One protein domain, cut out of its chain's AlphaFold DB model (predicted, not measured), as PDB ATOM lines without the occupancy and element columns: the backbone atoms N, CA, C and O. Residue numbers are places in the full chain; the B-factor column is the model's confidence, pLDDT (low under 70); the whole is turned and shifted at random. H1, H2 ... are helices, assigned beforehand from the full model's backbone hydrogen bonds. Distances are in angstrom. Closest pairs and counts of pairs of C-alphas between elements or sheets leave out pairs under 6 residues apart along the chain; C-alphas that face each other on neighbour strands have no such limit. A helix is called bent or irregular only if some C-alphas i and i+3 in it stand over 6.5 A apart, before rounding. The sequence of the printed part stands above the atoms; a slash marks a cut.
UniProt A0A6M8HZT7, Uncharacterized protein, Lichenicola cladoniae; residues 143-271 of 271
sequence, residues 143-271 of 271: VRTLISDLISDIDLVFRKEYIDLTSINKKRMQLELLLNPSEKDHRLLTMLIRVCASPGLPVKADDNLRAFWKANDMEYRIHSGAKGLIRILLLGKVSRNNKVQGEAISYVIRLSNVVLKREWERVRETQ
ATOM      1  N   VAL A 143      21.975 -43.498  -7.969       96.00
ATOM      2  CA  VAL A 143      22.007 -42.689  -6.740       96.00
ATOM      3  C   VAL A 143      20.625 -42.653  -6.092       96.00
ATOM      4  O   VAL A 143      20.526 -42.872  -4.888       96.00
ATOM      5  N   ARG A 144      19.554 -42.462  -6.873       96.06
ATOM      6  CA  ARG A 144      18.172 -42.467  -6.366       96.06
ATOM      7  C   ARG A 144      17.818 -43.799  -5.705       96.06
ATOM      8  O   ARG A 144      17.319 -43.790  -4.584       96.06
ATOM      9  N   THR A 145      18.109 -44.923  -6.364       97.44
ATOM     10  CA  THR A 145      17.875 -46.258  -5.795       97.44
ATOM     11  C   THR A 145      18.667 -46.454  -4.505       97.44
ATOM     12  O   THR A 145      18.082 -46.813  -3.491       97.44
ATOM     13  N   LEU A 146      19.967 -46.132  -4.496       96.75
ATOM     14  CA  LEU A 146      20.799 -46.283  -3.298       96.75
ATOM     15  C   LEU A 146      20.330 -45.414  -2.128       96.75
ATOM     16  O   LEU A 146      20.364 -45.877  -0.993       96.75
ATOM     17  N   ILE A 147      19.903 -44.175  -2.382       95.94
ATOM     18  CA  ILE A 147      19.377 -43.284  -1.341       95.94
ATOM     19  C   ILE A 147      18.059 -43.825  -0.789       95.94
ATOM     20  O   ILE A 147      17.907 -43.883   0.428       95.94
ATOM     21  N   SER A 148      17.144 -44.260  -1.658       96.50
ATOM     22  CA  SER A 148      15.875 -44.866  -1.246       96.50
ATOM     23  C   SER A 148      16.112 -46.103  -0.377       96.50
ATOM     24  O   SER A 148      15.612 -46.170   0.742       96.50
ATOM     25  N   ASP A 149      16.940 -47.034  -0.854       95.88
ATOM     26  CA  ASP A 149      17.273 -48.270  -0.146       95.88
ATOM     27  C   ASP A 149      17.948 -47.996   1.201       95.88
ATOM     28  O   ASP A 149      17.675 -48.674   2.188       95.88
ATOM     29  N   LEU A 150      18.848 -47.009   1.249       94.88
ATOM     30  CA  LEU A 150      19.543 -46.632   2.471       94.88
ATOM     31  C   LEU A 150      18.581 -45.997   3.481       94.88
ATOM     32  O   LEU A 150      18.653 -46.323   4.659       94.88
ATOM     33  N   ILE A 151      17.682 -45.110   3.045       93.31
ATOM     34  CA  ILE A 151      16.674 -44.502   3.924       93.31
ATOM     35  C   ILE A 151      15.745 -45.576   4.494       93.31
ATOM     36  O   ILE A 151      15.473 -45.549   5.693       93.31
ATOM     37  N   SER A 152      15.304 -46.529   3.668       92.56
ATOM     38  CA  SER A 152      14.496 -47.660   4.125       92.56
ATOM     39  C   SER A 152      15.233 -48.490   5.175       92.56
ATOM     40  O   SER A 152      14.691 -48.700   6.257       92.56
ATOM     41  N   ASP A 153      16.482 -48.892   4.923       92.19
ATOM     42  CA  ASP A 153      17.261 -49.657   5.906       92.19
ATOM     43  C   ASP A 153      17.494 -48.864   7.202       92.19
ATOM     44  O   ASP A 153      17.426 -49.414   8.301       92.19
ATOM     45  N   ILE A 154      17.768 -47.562   7.083       88.19
ATOM     46  CA  ILE A 154      17.942 -46.658   8.220       88.19
ATOM     47  C   ILE A 154      16.657 -46.617   9.058       88.19
ATOM     48  O   ILE A 154      16.737 -46.764  10.279       88.19
ATOM     49  N   ASP A 155      15.483 -46.461   8.435       87.50
ATOM     50  CA  ASP A 155      14.195 -46.459   9.141       87.50
ATOM     51  C   ASP A 155      13.973 -47.767   9.912       87.50
ATOM     52  O   ASP A 155      13.605 -47.744  11.089       87.50
ATOM     53  N   LEU A 156      14.290 -48.908   9.294       86.94
ATOM     54  CA  LEU A 156      14.182 -50.217   9.934       86.94
ATOM     55  C   LEU A 156      15.140 -50.343  11.144       86.94
ATOM     56  O   LEU A 156      14.738 -50.849  12.197       86.94
ATOM     57  N   VAL A 157      16.383 -49.832  11.055       83.81
ATOM     58  CA  VAL A 157      17.352 -49.861  12.179       83.81
ATOM     59  C   VAL A 157      16.785 -49.110  13.372       83.81
ATOM     60  O   VAL A 157      16.919 -49.535  14.525       83.81
ATOM     61  N   PHE A 158      16.120 -47.995  13.103       76.94
ATOM     62  CA  PHE A 158      15.504 -47.191  14.139       76.94
ATOM     63  C   PHE A 158      14.249 -47.828  14.740       76.94
ATOM     64  O   PHE A 158      14.045 -47.715  15.952       76.94
ATOM     65  N   ARG A 159      13.472 -48.582  13.952       79.94
ATOM     66  CA  ARG A 159      12.379 -49.439  14.452       79.94
ATOM     67  C   ARG A 159      12.867 -50.605  15.319       79.94
ATOM     68  O   ARG A 159      12.046 -51.308  15.902       79.94
ATOM     69  N   LYS A 160      14.190 -50.754  15.490       79.25
ATOM     70  CA  LYS A 160      14.864 -51.851  16.206       79.25
ATOM     71  C   LYS A 160      14.620 -53.212  15.559       79.25
ATOM     72  O   LYS A 160      14.688 -54.238  16.235       79.25
ATOM     73  N   GLU A 161      14.348 -53.214  14.264       78.31
ATOM     74  CA  GLU A 161      14.276 -54.444  13.493       78.31
ATOM     75  C   GLU A 161      15.701 -54.948  13.234       78.31
ATOM     76  O   GLU A 161      16.654 -54.168  13.134       78.31
ATOM     77  N   TYR A 162      15.879 -56.270  13.208       78.31
ATOM     78  CA  TYR A 162      17.194 -56.858  12.978       78.31
ATOM     79  C   TYR A 162      17.623 -56.601  11.534       78.31
ATOM     80  O   TYR A 162      17.025 -57.139  10.602       78.31
ATOM     81  N   ILE A 163      18.674 -55.801  11.358       80.81
ATOM     82  CA  ILE A 163      19.266 -55.512  10.051       80.81
ATOM     83  C   ILE A 163      20.766 -55.702  10.134       80.81
ATOM     84  O   ILE A 163      21.424 -55.337  11.112       80.81
ATOM     85  N   ASP A 164      21.310 -56.242   9.055       87.06
ATOM     86  CA  ASP A 164      22.739 -56.339   8.853       87.06
ATOM     87  C   ASP A 164      23.350 -54.942   8.639       87.06
ATOM     88  O   ASP A 164      23.254 -54.352   7.564       87.06
ATOM     89  N   LEU A 165      24.038 -54.410   9.652       87.00
ATOM     90  CA  LEU A 165      24.778 -53.145   9.546       87.00
ATOM     91  C   LEU A 165      25.837 -53.173   8.428       87.00
ATOM     92  O   LEU A 165      26.246 -52.120   7.931       87.00
ATOM     93  N   THR A 166      26.291 -54.358   8.013       89.44
ATOM     94  CA  THR A 166      27.221 -54.523   6.891       89.44
ATOM     95  C   THR A 166      26.562 -54.132   5.574       89.44
ATOM     96  O   THR A 166      27.198 -53.474   4.747       89.44
ATOM     97  N   SER A 167      25.279 -54.462   5.387       91.69
ATOM     98  CA  SER A 167      24.525 -54.107   4.182       91.69
ATOM     99  C   SER A 167      24.341 -52.588   4.072       91.69
ATOM    100  O   SER A 167      24.626 -52.012   3.016       91.69
ATOM    101  N   ILE A 168      24.010 -51.922   5.183       92.06
ATOM    102  CA  ILE A 168      23.891 -50.460   5.265       92.06
ATOM    103  C   ILE A 168      25.231 -49.796   4.968       92.06
ATOM    104  O   ILE A 168      25.306 -48.894   4.134       92.06
ATOM    105  N   ASN A 169      26.314 -50.256   5.600       91.12
ATOM    106  CA  ASN A 169      27.649 -49.708   5.360       91.12
ATOM    107  C   ASN A 169      28.100 -49.905   3.906       91.12
ATOM    108  O   ASN A 169      28.727 -49.010   3.337       91.12
ATOM    109  N   LYS A 170      27.748 -51.035   3.282       94.94
ATOM    110  CA  LYS A 170      28.020 -51.294   1.865       94.94
ATOM    111  C   LYS A 170      27.270 -50.309   0.968       94.94
ATOM    112  O   LYS A 170      27.903 -49.694   0.112       94.94
ATOM    113  N   LYS A 171      25.960 -50.121   1.176       95.50
ATOM    114  CA  LYS A 171      25.143 -49.147   0.424       95.50
ATOM    115  C   LYS A 171      25.654 -47.719   0.630       95.50
ATOM    116  O   LYS A 171      25.854 -46.996  -0.344       95.50
ATOM    117  N   ARG A 172      25.971 -47.348   1.876       94.56
ATOM    118  CA  ARG A 172      26.579 -46.058   2.234       94.56
ATOM    119  C   ARG A 172      27.875 -45.824   1.464       94.56
ATOM    120  O   ARG A 172      28.013 -44.803   0.806       94.56
ATOM    121  N   MET A 173      28.809 -46.771   1.512       94.19
ATOM    122  CA  MET A 173      30.100 -46.654   0.830       94.19
ATOM    123  C   MET A 173      29.935 -46.560  -0.691       94.19
ATOM    124  O   MET A 173      30.611 -45.763  -1.333       94.19
ATOM    125  N   GLN A 174      29.010 -47.325  -1.278       96.50
ATOM    126  CA  GLN A 174      28.698 -47.217  -2.704       96.50
ATOM    127  C   GLN A 174      28.162 -45.833  -3.075       96.50
ATOM    128  O   GLN A 174      28.550 -45.295  -4.108       96.50
ATOM    129  N   LEU A 175      27.294 -45.261  -2.242       95.81
ATOM    130  CA  LEU A 175      26.761 -43.921  -2.447       95.81
ATOM    131  C   LEU A 175      27.856 -42.852  -2.313       95.81
ATOM    132  O   LEU A 175      27.961 -41.985  -3.172       95.81
ATOM    133  N   GLU A 176      28.725 -42.958  -1.306       92.69
ATOM    134  CA  GLU A 176      29.871 -42.053  -1.122       92.69
ATOM    135  C   GLU A 176      30.825 -42.053  -2.322       92.69
ATOM    136  O   GLU A 176      31.323 -40.999  -2.701       92.69
ATOM    137  N   LEU A 177      31.044 -43.210  -2.954       95.75
ATOM    138  CA  LEU A 177      31.867 -43.326  -4.164       95.75
ATOM    139  C   LEU A 177      31.214 -42.713  -5.411       95.75
ATOM    140  O   LEU A 177      31.909 -42.415  -6.380       95.75
ATOM    141  N   LEU A 178      29.886 -42.569  -5.422       95.31
ATOM    142  CA  LEU A 178      29.156 -41.943  -6.526       95.31
ATOM    143  C   LEU A 178      29.063 -40.425  -6.374       95.31
ATOM    144  O   LEU A 178      28.919 -39.736  -7.382       95.31
ATOM    145  N   LEU A 179      29.115 -39.907  -5.146       93.94
ATOM    146  CA  LEU A 179      29.031 -38.478  -4.866       93.94
ATOM    147  C   LEU A 179      30.404 -37.806  -5.023       93.94
ATOM    148  O   LEU A 179      31.433 -38.353  -4.641       93.94
ATOM    149  N   ASN A 180      30.426 -36.588  -5.566       91.25
ATOM    150  CA  ASN A 180      31.649 -35.815  -5.749       91.25
ATOM    151  C   ASN A 180      32.086 -35.132  -4.432       91.25
ATOM    152  O   ASN A 180      31.419 -34.192  -3.998       91.25
ATOM    153  N   PRO A 181      33.215 -35.517  -3.804       87.75
ATOM    154  CA  PRO A 181      33.647 -34.933  -2.532       87.75
ATOM    155  C   PRO A 181      34.101 -33.470  -2.651       87.75
ATOM    156  O   PRO A 181      34.184 -32.767  -1.644       87.75
ATOM    157  N   SER A 182      34.385 -32.982  -3.859       85.25
ATOM    158  CA  SER A 182      34.753 -31.579  -4.076       85.25
ATOM    159  C   SER A 182      33.558 -30.637  -3.880       85.25
ATOM    160  O   SER A 182      33.729 -29.472  -3.511       85.25
ATOM    161  N   GLU A 183      32.335 -31.138  -4.066       86.38
ATOM    162  CA  GLU A 183      31.101 -30.354  -3.985       86.38
ATOM    163  C   GLU A 183      30.563 -30.311  -2.544       86.38
ATOM    164  O   GLU A 183      30.550 -31.311  -1.822       86.38
ATOM    165  N   LYS A 184      30.181 -29.117  -2.068       87.00
ATOM    166  CA  LYS A 184      29.834 -28.887  -0.650       87.00
ATOM    167  C   LYS A 184      28.518 -29.554  -0.249       87.00
ATOM    168  O   LYS A 184      28.434 -30.149   0.819       87.00
ATOM    169  N   ASP A 185      27.526 -29.516  -1.126       88.12
ATOM    170  CA  ASP A 185      26.235 -30.191  -0.982       88.12
ATOM    171  C   ASP A 185      26.374 -31.720  -0.977       88.12
ATOM    172  O   ASP A 185      25.794 -32.385  -0.122       88.12
ATOM    173  N   HIS A 186      27.232 -32.283  -1.831       92.06
ATOM    174  CA  HIS A 186      27.546 -33.718  -1.817       92.06
ATOM    175  C   HIS A 186      28.238 -34.147  -0.512       92.06
ATOM    176  O   HIS A 186      27.911 -35.196   0.057       92.06
ATOM    177  N   ARG A 187      29.172 -33.327  -0.004       88.44
ATOM    178  CA  ARG A 187      29.807 -33.546   1.307       88.44
ATOM    179  C   ARG A 187      28.804 -33.471   2.450       88.44
ATOM    180  O   ARG A 187      28.833 -34.331   3.331       88.44
ATOM    181  N   LEU A 188      27.913 -32.480   2.431       88.31
ATOM    182  CA  LEU A 188      26.866 -32.333   3.439       88.31
ATOM    183  C   LEU A 188      25.915 -33.536   3.425       88.31
ATOM    184  O   LEU A 188      25.641 -34.105   4.481       88.31
ATOM    185  N   LEU A 189      25.495 -33.981   2.238       92.75
ATOM    186  CA  LEU A 189      24.642 -35.156   2.056       92.75
ATOM    187  C   LEU A 189      25.312 -36.412   2.609       92.75
ATOM    188  O   LEU A 189      24.719 -37.131   3.412       92.75
ATOM    189  N   THR A 190      26.577 -36.627   2.249       91.69
ATOM    190  CA  THR A 190      27.393 -37.732   2.767       91.69
ATOM    191  C   THR A 190      27.481 -37.703   4.292       91.69
ATOM    192  O   THR A 190      27.334 -38.734   4.947       91.69
ATOM    193  N   MET A 191      27.693 -36.525   4.885       88.00
ATOM    194  CA  MET A 191      27.755 -36.390   6.337       88.00
ATOM    195  C   MET A 191      26.415 -36.720   6.999       88.00
ATOM    196  O   MET A 191      26.403 -37.472   7.971       88.00
ATOM    197  N   LEU A 192      25.297 -36.213   6.471       88.81
ATOM    198  CA  LEU A 192      23.966 -36.510   7.008       88.81
ATOM    199  C   LEU A 192      23.654 -38.001   6.941       88.81
ATOM    200  O   LEU A 192      23.237 -38.592   7.933       88.81
ATOM    201  N   ILE A 193      23.959 -38.628   5.809       91.75
ATOM    202  CA  ILE A 193      23.840 -40.073   5.628       91.75
ATOM    203  C   ILE A 193      24.673 -40.835   6.662       91.75
ATOM    204  O   ILE A 193      24.162 -41.770   7.272       91.75
ATOM    205  N   ARG A 194      25.930 -40.443   6.903       89.31
ATOM    206  CA  ARG A 194      26.780 -41.079   7.926       89.31
ATOM    207  C   ARG A 194      26.176 -40.961   9.321       89.31
ATOM    208  O   ARG A 194      26.186 -41.936  10.065       89.31
ATOM    209  N   VAL A 195      25.645 -39.788   9.659       84.94
ATOM    210  CA  VAL A 195      25.006 -39.536  10.954       84.94
ATOM    211  C   VAL A 195      23.739 -40.389  11.122       84.94
ATOM    212  O   VAL A 195      23.531 -40.958  12.193       84.94
ATOM    213  N   CYS A 196      22.936 -40.547  10.065       86.12
ATOM    214  CA  CYS A 196      21.735 -41.384  10.083       86.12
ATOM    215  C   CYS A 196      22.046 -42.892  10.089       86.12
ATOM    216  O   CYS A 196      21.411 -43.644  10.818       86.12
ATOM    217  N   ALA A 197      23.033 -43.338   9.306       86.06
ATOM    218  CA  ALA A 197      23.390 -44.750   9.136       86.06
ATOM    219  C   ALA A 197      24.212 -45.332  10.296       86.06
ATOM    220  O   ALA A 197      24.418 -46.542  10.378       86.06
ATOM    221  N   SER A 198      24.762 -44.489  11.167       81.69
ATOM    222  CA  SER A 198      25.633 -44.917  12.265       81.69
ATOM    223  C   SER A 198      25.279 -44.195  13.568       81.69
ATOM    224  O   SER A 198      26.107 -43.455  14.112       81.69
ATOM    225  N   PRO A 199      24.053 -44.392  14.091       69.50
ATOM    226  CA  PRO A 199      23.597 -43.694  15.283       69.50
ATOM    227  C   PRO A 199      24.505 -44.012  16.477       69.50
ATOM    228  O   PRO A 199      24.656 -45.163  16.882       69.50
ATOM    229  N   GLY A 200      25.109 -42.969  17.052       65.50
ATOM    230  CA  GLY A 200      25.970 -43.069  18.232       65.50
ATOM    231  C   GLY A 200      27.469 -43.177  17.942       65.50
ATOM    232  O   GLY A 200      28.252 -43.073  18.888       65.50
ATOM    233  N   LEU A 201      27.884 -43.317  16.677       67.31
ATOM    234  CA  LEU A 201      29.294 -43.189  16.313       67.31
ATOM    235  C   LEU A 201      29.647 -41.712  16.087       67.31
ATOM    236  O   LEU A 201      28.943 -41.018  15.352       67.31
ATOM    237  N   PRO A 202      30.744 -41.211  16.682       68.00
ATOM    238  CA  PRO A 202      31.184 -39.848  16.440       68.00
ATOM    239  C   PRO A 202      31.617 -39.706  14.978       68.00
ATOM    240  O   PRO A 202      32.657 -40.219  14.561       68.00
ATOM    241  N   VAL A 203      30.823 -38.987  14.186       73.88
ATOM    242  CA  VAL A 203      31.199 -38.623  12.819       73.88
ATOM    243  C   VAL A 203      32.172 -37.449  12.900       73.88
ATOM    244  O   VAL A 203      31.817 -36.363  13.357       73.88
ATOM    245  N   LYS A 204      33.421 -37.652  12.465       74.75
ATOM    246  CA  LYS A 204      34.377 -36.547  12.312       74.75
ATOM    247  C   LYS A 204      33.886 -35.634  11.187       74.75
ATOM    248  O   LYS A 204      33.954 -36.004  10.018       74.75
ATOM    249  N   ALA A 205      33.369 -34.468  11.556       70.56
ATOM    250  CA  ALA A 205      33.012 -33.423  10.605       70.56
ATOM    251  C   ALA A 205      34.271 -32.857   9.920       70.56
ATOM    252  O   ALA A 205      35.312 -32.725  10.564       70.56
ATOM    253  N   ASP A 206      34.155 -32.505   8.635       74.25
ATOM    254  CA  ASP A 206      35.175 -31.765   7.870       74.25
ATOM    255  C   ASP A 206      35.543 -30.471   8.622       74.25
ATOM    256  O   ASP A 206      34.671 -29.798   9.179       74.25
ATOM    257  N   ASP A 207      36.828 -30.126   8.681       77.31
ATOM    258  CA  ASP A 207      37.298 -28.944   9.409       77.31
ATOM    259  C   ASP A 207      36.745 -27.643   8.819       77.31
ATOM    260  O   ASP A 207      36.407 -26.731   9.574       77.31
ATOM    261  N   ASN A 208      36.534 -27.584   7.499       73.62
ATOM    262  CA  ASN A 208      35.897 -26.443   6.836       73.62
ATOM    263  C   ASN A 208      34.437 -26.311   7.244       73.62
ATOM    264  O   ASN A 208      33.936 -25.209   7.457       73.62
ATOM    265  N   LEU A 209      33.760 -27.449   7.358       70.00
ATOM    266  CA  LEU A 209      32.381 -27.493   7.795       70.00
ATOM    267  C   LEU A 209      32.301 -27.048   9.260       70.00
ATOM    268  O   LEU A 209      31.521 -26.163   9.585       70.00
ATOM    269  N   ARG A 210      33.176 -27.556  10.138       72.19
ATOM    270  CA  ARG A 210      33.267 -27.104  11.540       72.19
ATOM    271  C   ARG A 210      33.581 -25.619  11.674       72.19
ATOM    272  O   ARG A 210      32.981 -24.966  12.523       72.19
ATOM    273  N   ALA A 211      34.505 -25.097  10.871       73.94
ATOM    274  CA  ALA A 211      34.841 -23.677  10.854       73.94
ATOM    275  C   ALA A 211      33.637 -22.832  10.424       73.94
ATOM    276  O   ALA A 211      33.303 -21.862  11.102       73.94
ATOM    277  N   PHE A 212      32.937 -23.257   9.367       71.00
ATOM    278  CA  PHE A 212      31.692 -22.639   8.928       71.00
ATOM    279  C   PHE A 212      30.645 -22.617  10.051       71.00
ATOM    280  O   PHE A 212      30.114 -21.555  10.366       71.00
ATOM    281  N   TRP A 213      30.401 -23.738  10.731       70.56
ATOM    282  CA  TRP A 213      29.430 -23.780  11.830       70.56
ATOM    283  C   TRP A 213      29.815 -22.888  12.998       70.56
ATOM    284  O   TRP A 213      28.973 -22.156  13.504       70.56
ATOM    285  N   LYS A 214      31.084 -22.913  13.416       73.06
ATOM    286  CA  LYS A 214      31.559 -22.050  14.504       73.06
ATOM    287  C   LYS A 214      31.367 -20.570  14.184       73.06
ATOM    288  O   LYS A 214      31.036 -19.809  15.084       73.06
ATOM    289  N   ALA A 215      31.558 -20.181  12.925       71.62
ATOM    290  CA  ALA A 215      31.375 -18.803  12.488       71.62
ATOM    291  C   ALA A 215      29.896 -18.376  12.453       71.62
ATOM    292  O   ALA A 215      29.615 -17.200  12.650       71.62
ATOM    293  N   ASN A 216      28.961 -19.312  12.247       66.88
ATOM    294  CA  ASN A 216      27.546 -19.000  12.017       66.88
ATOM    295  C   ASN A 216      26.589 -19.521  13.119       66.88
ATOM    296  O   ASN A 216      25.372 -19.393  12.987       66.88
ATOM    297  N   ASP A 217      27.102 -20.089  14.223       66.44
ATOM    298  CA  ASP A 217      26.284 -20.683  15.305       66.44
ATOM    299  C   ASP A 217      25.316 -19.672  15.947       66.44
ATOM    300  O   ASP A 217      24.205 -20.031  16.334       66.44
ATOM    301  N   MET A 218      25.695 -18.390  16.034       57.03
ATOM    302  CA  MET A 218      24.815 -17.348  16.584       57.03
ATOM    303  C   MET A 218      23.676 -16.955  15.638       57.03
ATOM    304  O   MET A 218      22.557 -16.744  16.102       57.03
ATOM    305  N   GLU A 219      23.930 -16.887  14.333       61.22
ATOM    306  CA  GLU A 219      22.955 -16.424  13.338       61.22
ATOM    307  C   GLU A 219      21.871 -17.485  13.083       61.22
ATOM    308  O   GLU A 219      20.669 -17.203  13.102       61.22
ATOM    309  N   TYR A 220      22.271 -18.755  12.983       59.34
ATOM    310  CA  TYR A 220      21.338 -19.850  12.712       59.34
ATOM    311  C   TYR A 220      20.529 -20.316  13.930       59.34
ATOM    312  O   TYR A 220      19.512 -20.993  13.769       59.34
ATOM    313  N   ARG A 221      20.890 -19.899  15.151       57.81
ATOM    314  CA  ARG A 221      20.040 -20.088  16.344       57.81
ATOM    315  C   ARG A 221      18.693 -19.370  16.242       57.81
ATOM    316  O   ARG A 221      17.792 -19.691  17.018       57.81
ATOM    317  N   ILE A 222      18.535 -18.429  15.315       55.28
ATOM    318  CA  ILE A 222      17.287 -17.687  15.118       55.28
ATOM    319  C   ILE A 222      16.301 -18.490  14.250       55.28
ATOM    320  O   ILE A 222      15.096 -18.427  14.482       55.28
ATOM    321  N   HIS A 223      16.789 -19.335  13.336       59.97
ATOM    322  CA  HIS A 223      15.943 -20.100  12.416       59.97
ATOM    323  C   HIS A 223      15.524 -21.441  13.041       59.97
ATOM    324  O   HIS A 223      16.351 -22.302  13.348       59.97
ATOM    325  N   SER A 224      14.221 -21.637  13.249       62.97
ATOM    326  CA  SER A 224      13.648 -22.842  13.876       62.97
ATOM    327  C   SER A 224      14.031 -24.130  13.133       62.97
ATOM    328  O   SER A 224      14.426 -25.105  13.776       62.97
ATOM    329  N   GLY A 225      14.007 -24.102  11.795       64.12
ATOM    330  CA  GLY A 225      14.390 -25.215  10.921       64.12
ATOM    331  C   GLY A 225      15.888 -25.544  10.925       64.12
ATOM    332  O   GLY A 225      16.263 -26.681  10.656       64.12
ATOM    333  N   ALA A 226      16.756 -24.605  11.299       66.62
ATOM    334  CA  ALA A 226      18.205 -24.809  11.363       66.62
ATOM    335  C   ALA A 226      18.647 -25.539  12.644       66.62
ATOM    336  O   ALA A 226      19.616 -26.303  12.634       66.62
ATOM    337  N   LYS A 227      17.913 -25.349  13.751       72.00
ATOM    338  CA  LYS A 227      18.255 -25.913  15.069       72.00
ATOM    339  C   LYS A 227      18.325 -27.439  15.070       72.00
ATOM    340  O   LYS A 227      19.219 -27.996  15.706       72.00
ATOM    341  N   GLY A 228      17.399 -28.106  14.377       71.00
ATOM    342  CA  GLY A 228      17.368 -29.569  14.271       71.00
ATOM    343  C   GLY A 228      18.614 -30.106  13.569       71.00
ATOM    344  O   GLY A 228      19.346 -30.923  14.129       71.00
ATOM    345  N   LEU A 229      18.916 -29.557  12.391       71.00
ATOM    346  CA  LEU A 229      20.086 -29.912  11.587       71.00
ATOM    347  C   LEU A 229      21.406 -29.675  12.336       71.00
ATOM    348  O   LEU A 229      22.255 -30.564  12.396       71.00
ATOM    349  N   ILE A 230      21.550 -28.513  12.978       71.62
ATOM    350  CA  ILE A 230      22.722 -28.173  13.797       71.62
ATOM    351  C   ILE A 230      22.885 -29.167  14.944       71.62
ATOM    352  O   ILE A 230      23.981 -29.677  15.175       71.62
ATOM    353  N   ARG A 231      21.796 -29.493  15.648       72.69
ATOM    354  CA  ARG A 231      21.820 -30.460  16.750       72.69
ATOM    355  C   ARG A 231      22.280 -31.838  16.275       72.69
ATOM    356  O   ARG A 231      23.090 -32.465  16.954       72.69
ATOM    357  N   ILE A 232      21.787 -32.291  15.125       70.19
ATOM    358  CA  ILE A 232      22.162 -33.572  14.514       70.19
ATOM    359  C   ILE A 232      23.658 -33.582  14.162       70.19
ATOM    360  O   ILE A 232      24.372 -34.522  14.522       70.19
ATOM    361  N   LEU A 233      24.145 -32.523  13.512       68.81
ATOM    362  CA  LEU A 233      25.517 -32.436  13.009       68.81
ATOM    363  C   LEU A 233      26.560 -32.192  14.110       68.81
ATOM    364  O   LEU A 233      27.619 -32.815  14.081       68.81
ATOM    365  N   LEU A 234      26.278 -31.319  15.083       67.81
ATOM    366  CA  LEU A 234      27.215 -30.986  16.164       67.81
ATOM    367  C   LEU A 234      27.313 -32.084  17.216       67.81
ATOM    368  O   LEU A 234      28.403 -32.367  17.709       67.81
ATOM    369  N   LEU A 235      26.186 -32.698  17.586       66.62
ATOM    370  CA  LEU A 235      26.204 -33.713  18.635       66.62
ATOM    371  C   LEU A 235      26.677 -35.068  18.110       66.62
ATOM    372  O   LEU A 235      27.010 -35.929  18.925       66.62
ATOM    373  N   GLY A 236      26.667 -35.284  16.785       59.62
ATOM    374  CA  GLY A 236      26.992 -36.576  16.163       59.62
ATOM    375  C   GLY A 236      26.151 -37.730  16.724       59.62
ATOM    376  O   GLY A 236      26.514 -38.897  16.622       59.62
ATOM    377  N   LYS A 237      25.051 -37.390  17.394       60.16
ATOM    378  CA  LYS A 237      24.195 -38.287  18.153       60.16
ATOM    379  C   LYS A 237      22.775 -37.957  17.757       60.16
ATOM    380  O   LYS A 237      22.132 -37.086  18.342       60.16
ATOM    381  N   VAL A 238      22.280 -38.691  16.768       60.00
ATOM    382  CA  VAL A 238      20.840 -38.844  16.597       60.00
ATOM    383  C   VAL A 238      20.375 -39.625  17.818       60.00
ATOM    384  O   VAL A 238      20.641 -40.820  17.955       60.00
ATOM    385  N   SER A 239      19.779 -38.917  18.779       62.00
ATOM    386  CA  SER A 239      19.078 -39.575  19.878       62.00
ATOM    387  C   SER A 239      18.046 -40.522  19.268       62.00
ATOM    388  O   SER A 239      17.410 -40.151  18.285       62.00
ATOM    389  N   ARG A 240      17.815 -41.696  19.871       62.34
ATOM    390  CA  ARG A 240      16.752 -42.647  19.464       62.34
ATOM    391  C   ARG A 240      15.326 -42.080  19.615       62.34
ATOM    392  O   ARG A 240      14.357 -42.823  19.643       62.34
ATOM    393  N   ASN A 241      15.192 -40.769  19.782       67.12
ATOM    394  CA  ASN A 241      13.924 -40.079  19.725       67.12
ATOM    395  C   ASN A 241      13.477 -39.994  18.259       67.12
ATOM    396  O   ASN A 241      14.104 -39.286  17.465       67.12
ATOM    397  N   ASN A 242      12.365 -40.664  17.947       67.25
ATOM    398  CA  ASN A 242      11.741 -40.718  16.621       67.25
ATOM    399  C   ASN A 242      11.610 -39.337  15.947       67.25
ATOM    400  O   ASN A 242      11.707 -39.241  14.728       67.25
ATOM    401  N   LYS A 243      11.443 -38.250  16.718       74.62
ATOM    402  CA  LYS A 243      11.328 -36.894  16.158       74.62
ATOM    403  C   LYS A 243      12.628 -36.399  15.511       74.62
ATOM    404  O   LYS A 243      12.604 -35.939  14.376       74.62
ATOM    405  N   VAL A 244      13.763 -36.527  16.205       72.38
ATOM    406  CA  VAL A 244      15.075 -36.066  15.693       72.38
ATOM    407  C   VAL A 244      15.508 -36.909  14.492       72.38
ATOM    408  O   VAL A 244      16.140 -36.410  13.566       72.38
ATOM    409  N   GLN A 245      15.141 -38.188  14.495       72.81
ATOM    410  CA  GLN A 245      15.353 -39.086  13.369       72.81
ATOM    411  C   GLN A 245      14.544 -38.666  12.140       72.81
ATOM    412  O   GLN A 245      15.118 -38.567  11.057       72.81
ATOM    413  N   GLY A 246      13.235 -38.439  12.298       78.38
ATOM    414  CA  GLY A 246      12.376 -38.003  11.198       78.38
ATOM    415  C   GLY A 246      12.920 -36.731  10.554       78.38
ATOM    416  O   GLY A 246      13.076 -36.676   9.340       78.38
ATOM    417  N   GLU A 247      13.344 -35.768  11.379       81.56
ATOM    418  CA  GLU A 247      14.020 -34.553  10.917       81.56
ATOM    419  C   GLU A 247      15.301 -34.871  10.121       81.56
ATOM    420  O   GLU A 247      15.471 -34.369   9.011       81.56
ATOM    421  N   ALA A 248      16.177 -35.745  10.633       82.19
ATOM    422  CA  ALA A 248      17.414 -36.152   9.959       82.19
ATOM    423  C   ALA A 248      17.166 -36.790   8.583       82.19
ATOM    424  O   ALA A 248      17.818 -36.426   7.600       82.19
ATOM    425  N   ILE A 249      16.200 -37.708   8.498       86.31
ATOM    426  CA  ILE A 249      15.798 -38.353   7.242       86.31
ATOM    427  C   ILE A 249      15.228 -37.311   6.273       86.31
ATOM    428  O   ILE A 249      15.620 -37.292   5.106       86.31
ATOM    429  N   SER A 250      14.386 -36.389   6.745       85.62
ATOM    430  CA  SER A 250      13.861 -35.297   5.919       85.62
ATOM    431  C   SER A 250      14.967 -34.393   5.366       85.62
ATOM    432  O   SER A 250      14.887 -33.981   4.209       85.62
ATOM    433  N   TYR A 251      16.028 -34.108   6.130       86.75
ATOM    434  CA  TYR A 251      17.192 -33.379   5.606       86.75
ATOM    435  C   TYR A 251      17.939 -34.167   4.525       86.75
ATOM    436  O   TYR A 251      18.299 -33.591   3.499       86.75
ATOM    437  N   VAL A 252      18.139 -35.479   4.718       90.75
ATOM    438  CA  VAL A 252      18.758 -36.350   3.700       90.75
ATOM    439  C   VAL A 252      17.932 -36.346   2.414       90.75
ATOM    440  O   VAL A 252      18.497 -36.154   1.340       90.75
ATOM    441  N   ILE A 253      16.606 -36.492   2.510       90.25
ATOM    442  CA  ILE A 253      15.706 -36.487   1.347       90.25
ATOM    443  C   ILE A 253      15.783 -35.146   0.615       90.25
ATOM    444  O   ILE A 253      16.037 -35.125  -0.591       90.25
ATOM    445  N   ARG A 254      15.628 -34.022   1.323       86.81
ATOM    446  CA  ARG A 254      15.658 -32.687   0.707       86.81
ATOM    447  C   ARG A 254      16.980 -32.420   0.002       86.81
ATOM    448  O   ARG A 254      16.991 -32.103  -1.186       86.81
ATOM    449  N   LEU A 255      18.095 -32.649   0.690       90.00
ATOM    450  CA  LEU A 255      19.409 -32.426   0.104       90.00
ATOM    451  C   LEU A 255      19.707 -33.408  -1.038       90.00
ATOM    452  O   LEU A 255      20.328 -33.019  -2.025       90.00
ATOM    453  N   SER A 256      19.218 -34.651  -0.964       93.50
ATOM    454  CA  SER A 256      19.320 -35.589  -2.085       93.50
ATOM    455  C   SER A 256      18.570 -35.095  -3.318       93.50
ATOM    456  O   SER A 256      19.115 -35.152  -4.415       93.50
ATOM    457  N   ASN A 257      17.369 -34.536  -3.151       90.75
ATOM    458  CA  ASN A 257      16.600 -33.967  -4.254       90.75
ATOM    459  C   ASN A 257      17.302 -32.751  -4.865       90.75
ATOM    460  O   ASN A 257      17.315 -32.619  -6.086       90.75
ATOM    461  N   VAL A 258      17.923 -31.903  -4.041       88.06
ATOM    462  CA  VAL A 258      18.733 -30.764  -4.505       88.06
ATOM    463  C   VAL A 258      19.917 -31.247  -5.343       88.06
ATOM    464  O   VAL A 258      20.072 -30.810  -6.484       88.06
ATOM    465  N   VAL A 259      20.700 -32.198  -4.822       90.81
ATOM    466  CA  VAL A 259      21.845 -32.794  -5.531       90.81
ATOM    467  C   VAL A 259      21.395 -33.431  -6.849       90.81
ATOM    468  O   VAL A 259      21.943 -33.131  -7.908       90.81
ATOM    469  N   LEU A 260      20.348 -34.261  -6.817       92.06
ATOM    470  CA  LEU A 260      19.823 -34.936  -8.007       92.06
ATOM    471  C   LEU A 260      19.280 -33.947  -9.047       92.06
ATOM    472  O   LEU A 260      19.505 -34.142 -10.240       92.06
ATOM    473  N   LYS A 261      18.580 -32.889  -8.620       87.94
ATOM    474  CA  LYS A 261      18.036 -31.863  -9.520       87.94
ATOM    475  C   LYS A 261      19.153 -31.074 -10.197       87.94
ATOM    476  O   LYS A 261      19.107 -30.899 -11.409       87.94
ATOM    477  N   ARG A 262      20.172 -30.661  -9.443       85.88
ATOM    478  CA  ARG A 262      21.336 -29.952  -9.987       85.88
ATOM    479  C   ARG A 262      22.105 -30.809 -10.989       85.88
ATOM    480  O   ARG A 262      22.502 -30.328 -12.046       85.88
ATOM    481  N   GLU A 263      22.290 -32.091 -10.691       87.25
ATOM    482  CA  GLU A 263      22.938 -33.011 -11.629       87.25
ATOM    483  C   GLU A 263      22.087 -33.260 -12.872       87.25
ATOM    484  O   GLU A 263      22.617 -33.339 -13.980       87.25
ATOM    485  N   TRP A 264      20.761 -33.299 -12.728       86.62
ATOM    486  CA  TRP A 264      19.848 -33.350 -13.865       86.62
ATOM    487  C   TRP A 264      19.926 -32.085 -14.736       86.62
ATOM    488  O   TRP A 264      19.983 -32.192 -15.959       86.62
ATOM    489  N   GLU A 265      20.003 -30.894 -14.141       81.25
ATOM    490  CA  GLU A 265      20.173 -29.635 -14.884       81.25
ATOM    491  C   GLU A 265      21.498 -29.612 -15.654       81.25
ATOM    492  O   GLU A 265      21.504 -29.305 -16.844       81.25
ATOM    493  N   ARG A 266      22.593 -30.079 -15.039       80.31
ATOM    494  CA  ARG A 266      23.883 -30.264 -15.726       80.31
ATOM    495  C   ARG A 266      23.810 -31.265 -16.873       80.31
ATOM    496  O   ARG A 266      24.581 -31.158 -17.822       80.31
ATOM    497  N   VAL A 267      22.970 -32.300 -16.776       77.81
ATOM    498  CA  VAL A 267      22.721 -33.224 -17.897       77.81
ATOM    499  C   VAL A 267      21.992 -32.496 -19.013       77.81
ATOM    500  O   VAL A 267      22.418 -32.600 -20.162       77.81
ATOM    501  N   ARG A 268      20.945 -31.747 -18.669       75.69
ATOM    502  CA  ARG A 268      20.127 -30.999 -19.623       75.69
ATOM    503  C   ARG A 268      20.940 -29.957 -20.390       75.69
ATOM    504  O   ARG A 268      20.766 -29.844 -21.588       75.69
ATOM    505  N   GLU A 269      21.856 -29.250 -19.732       74.06
ATOM    506  CA  GLU A 269      22.747 -28.269 -20.379       74.06
ATOM    507  C   GLU A 269      23.765 -28.901 -21.340       74.06
ATOM    508  O   GLU A 269      24.322 -28.219 -22.195       74.06
ATOM    509  N   THR A 270      24.043 -30.202 -21.198       69.19
ATOM    510  CA  THR A 270      24.973 -30.925 -22.083       69.19
ATOM    511  C   THR A 270      24.303 -31.609 -23.276       69.19
ATOM    512  O   THR A 270      25.017 -32.215 -24.082       69.19
ATOM    513  N   GLN A 271      22.969 -31.575 -23.348       66.19
ATOM    514  CA  GLN A 271      22.164 -32.097 -24.457       66.19
ATOM    515  C   GLN A 271      21.915 -30.999 -25.489       66.19
ATOM    516  O   GLN A 271      22.038 -31.331 -26.689       66.19
TER     517      GLN A 271
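Overview. This is residues 143 to 271 of the 271 residues of an uncharacterized protein of Lichenicola cladoniae (UniProt A0A6M8HZT7). Four helices, H1, H2, H3 and H6, make an up-and-down bundle, each running against the one before it. H5 crosses the first part of H6, H4 is the farthest out, and residues 261 to 271 stick out and extend the length. The printed part has 129 residues with six named helices, H1 to H6 in order, and no named strand; the class is all helix. It is compact, with a radius of gyration of the C-alphas of 15.0 A and spans of 45 by 41 by 24 A.

Along the chain. Find C-alpha 143 at (22.007, -42.689, -6.740); from there H1 runs 22.3 A to residue 158. Next come H2, residues 165 to 178, 20.1 A, and H3, residues 184 to 197, 19.7 A. H4, residues 207 to 220, is irregular: C-alphas 215 and 218 are 7.9 A apart. H5 holds residues 224 to 235. H6, residues 242 to 268, runs 38.5 A to C-alpha 268 at (20.127, -30.999, -19.623).

Arrangement. Look first at the hairpin of H1 and H2, closest at the C-alphas of Leu 146 and Lys 171, 6.4 A. H2 and H3 form another, closest at those of Glu 176 and Thr 190, 6.3 A. H3, the hub, touches H6, closest at the C-alphas of Leu 192 and Val 252, 6.2 A. With residues 228 to 232 alone H5 touches H6, about perpendicular at 80 degrees; the closest C-alphas are those of Gly 228 and Glu 247, 6.9 A. H4 is close to H5 but not clearly touching, with the C-alphas of Tyr 220 and Ala 226 closest at 6.0 A. Every O i to N i+4 pair is within hydrogen-bond range in H1, H2, H3 and H6; in H4 it is 8 of 10, in H5 6 of 8.

Size, cuts and confidence. The C-alphas farthest apart, those of Lys 160 and Gln 271, are 45.8 A apart. The printed part has no cut, and no link is long. Look for pLDDT under 70 at residues 199 to 202, 216 to 226, 233 to 242 and 270 to 271.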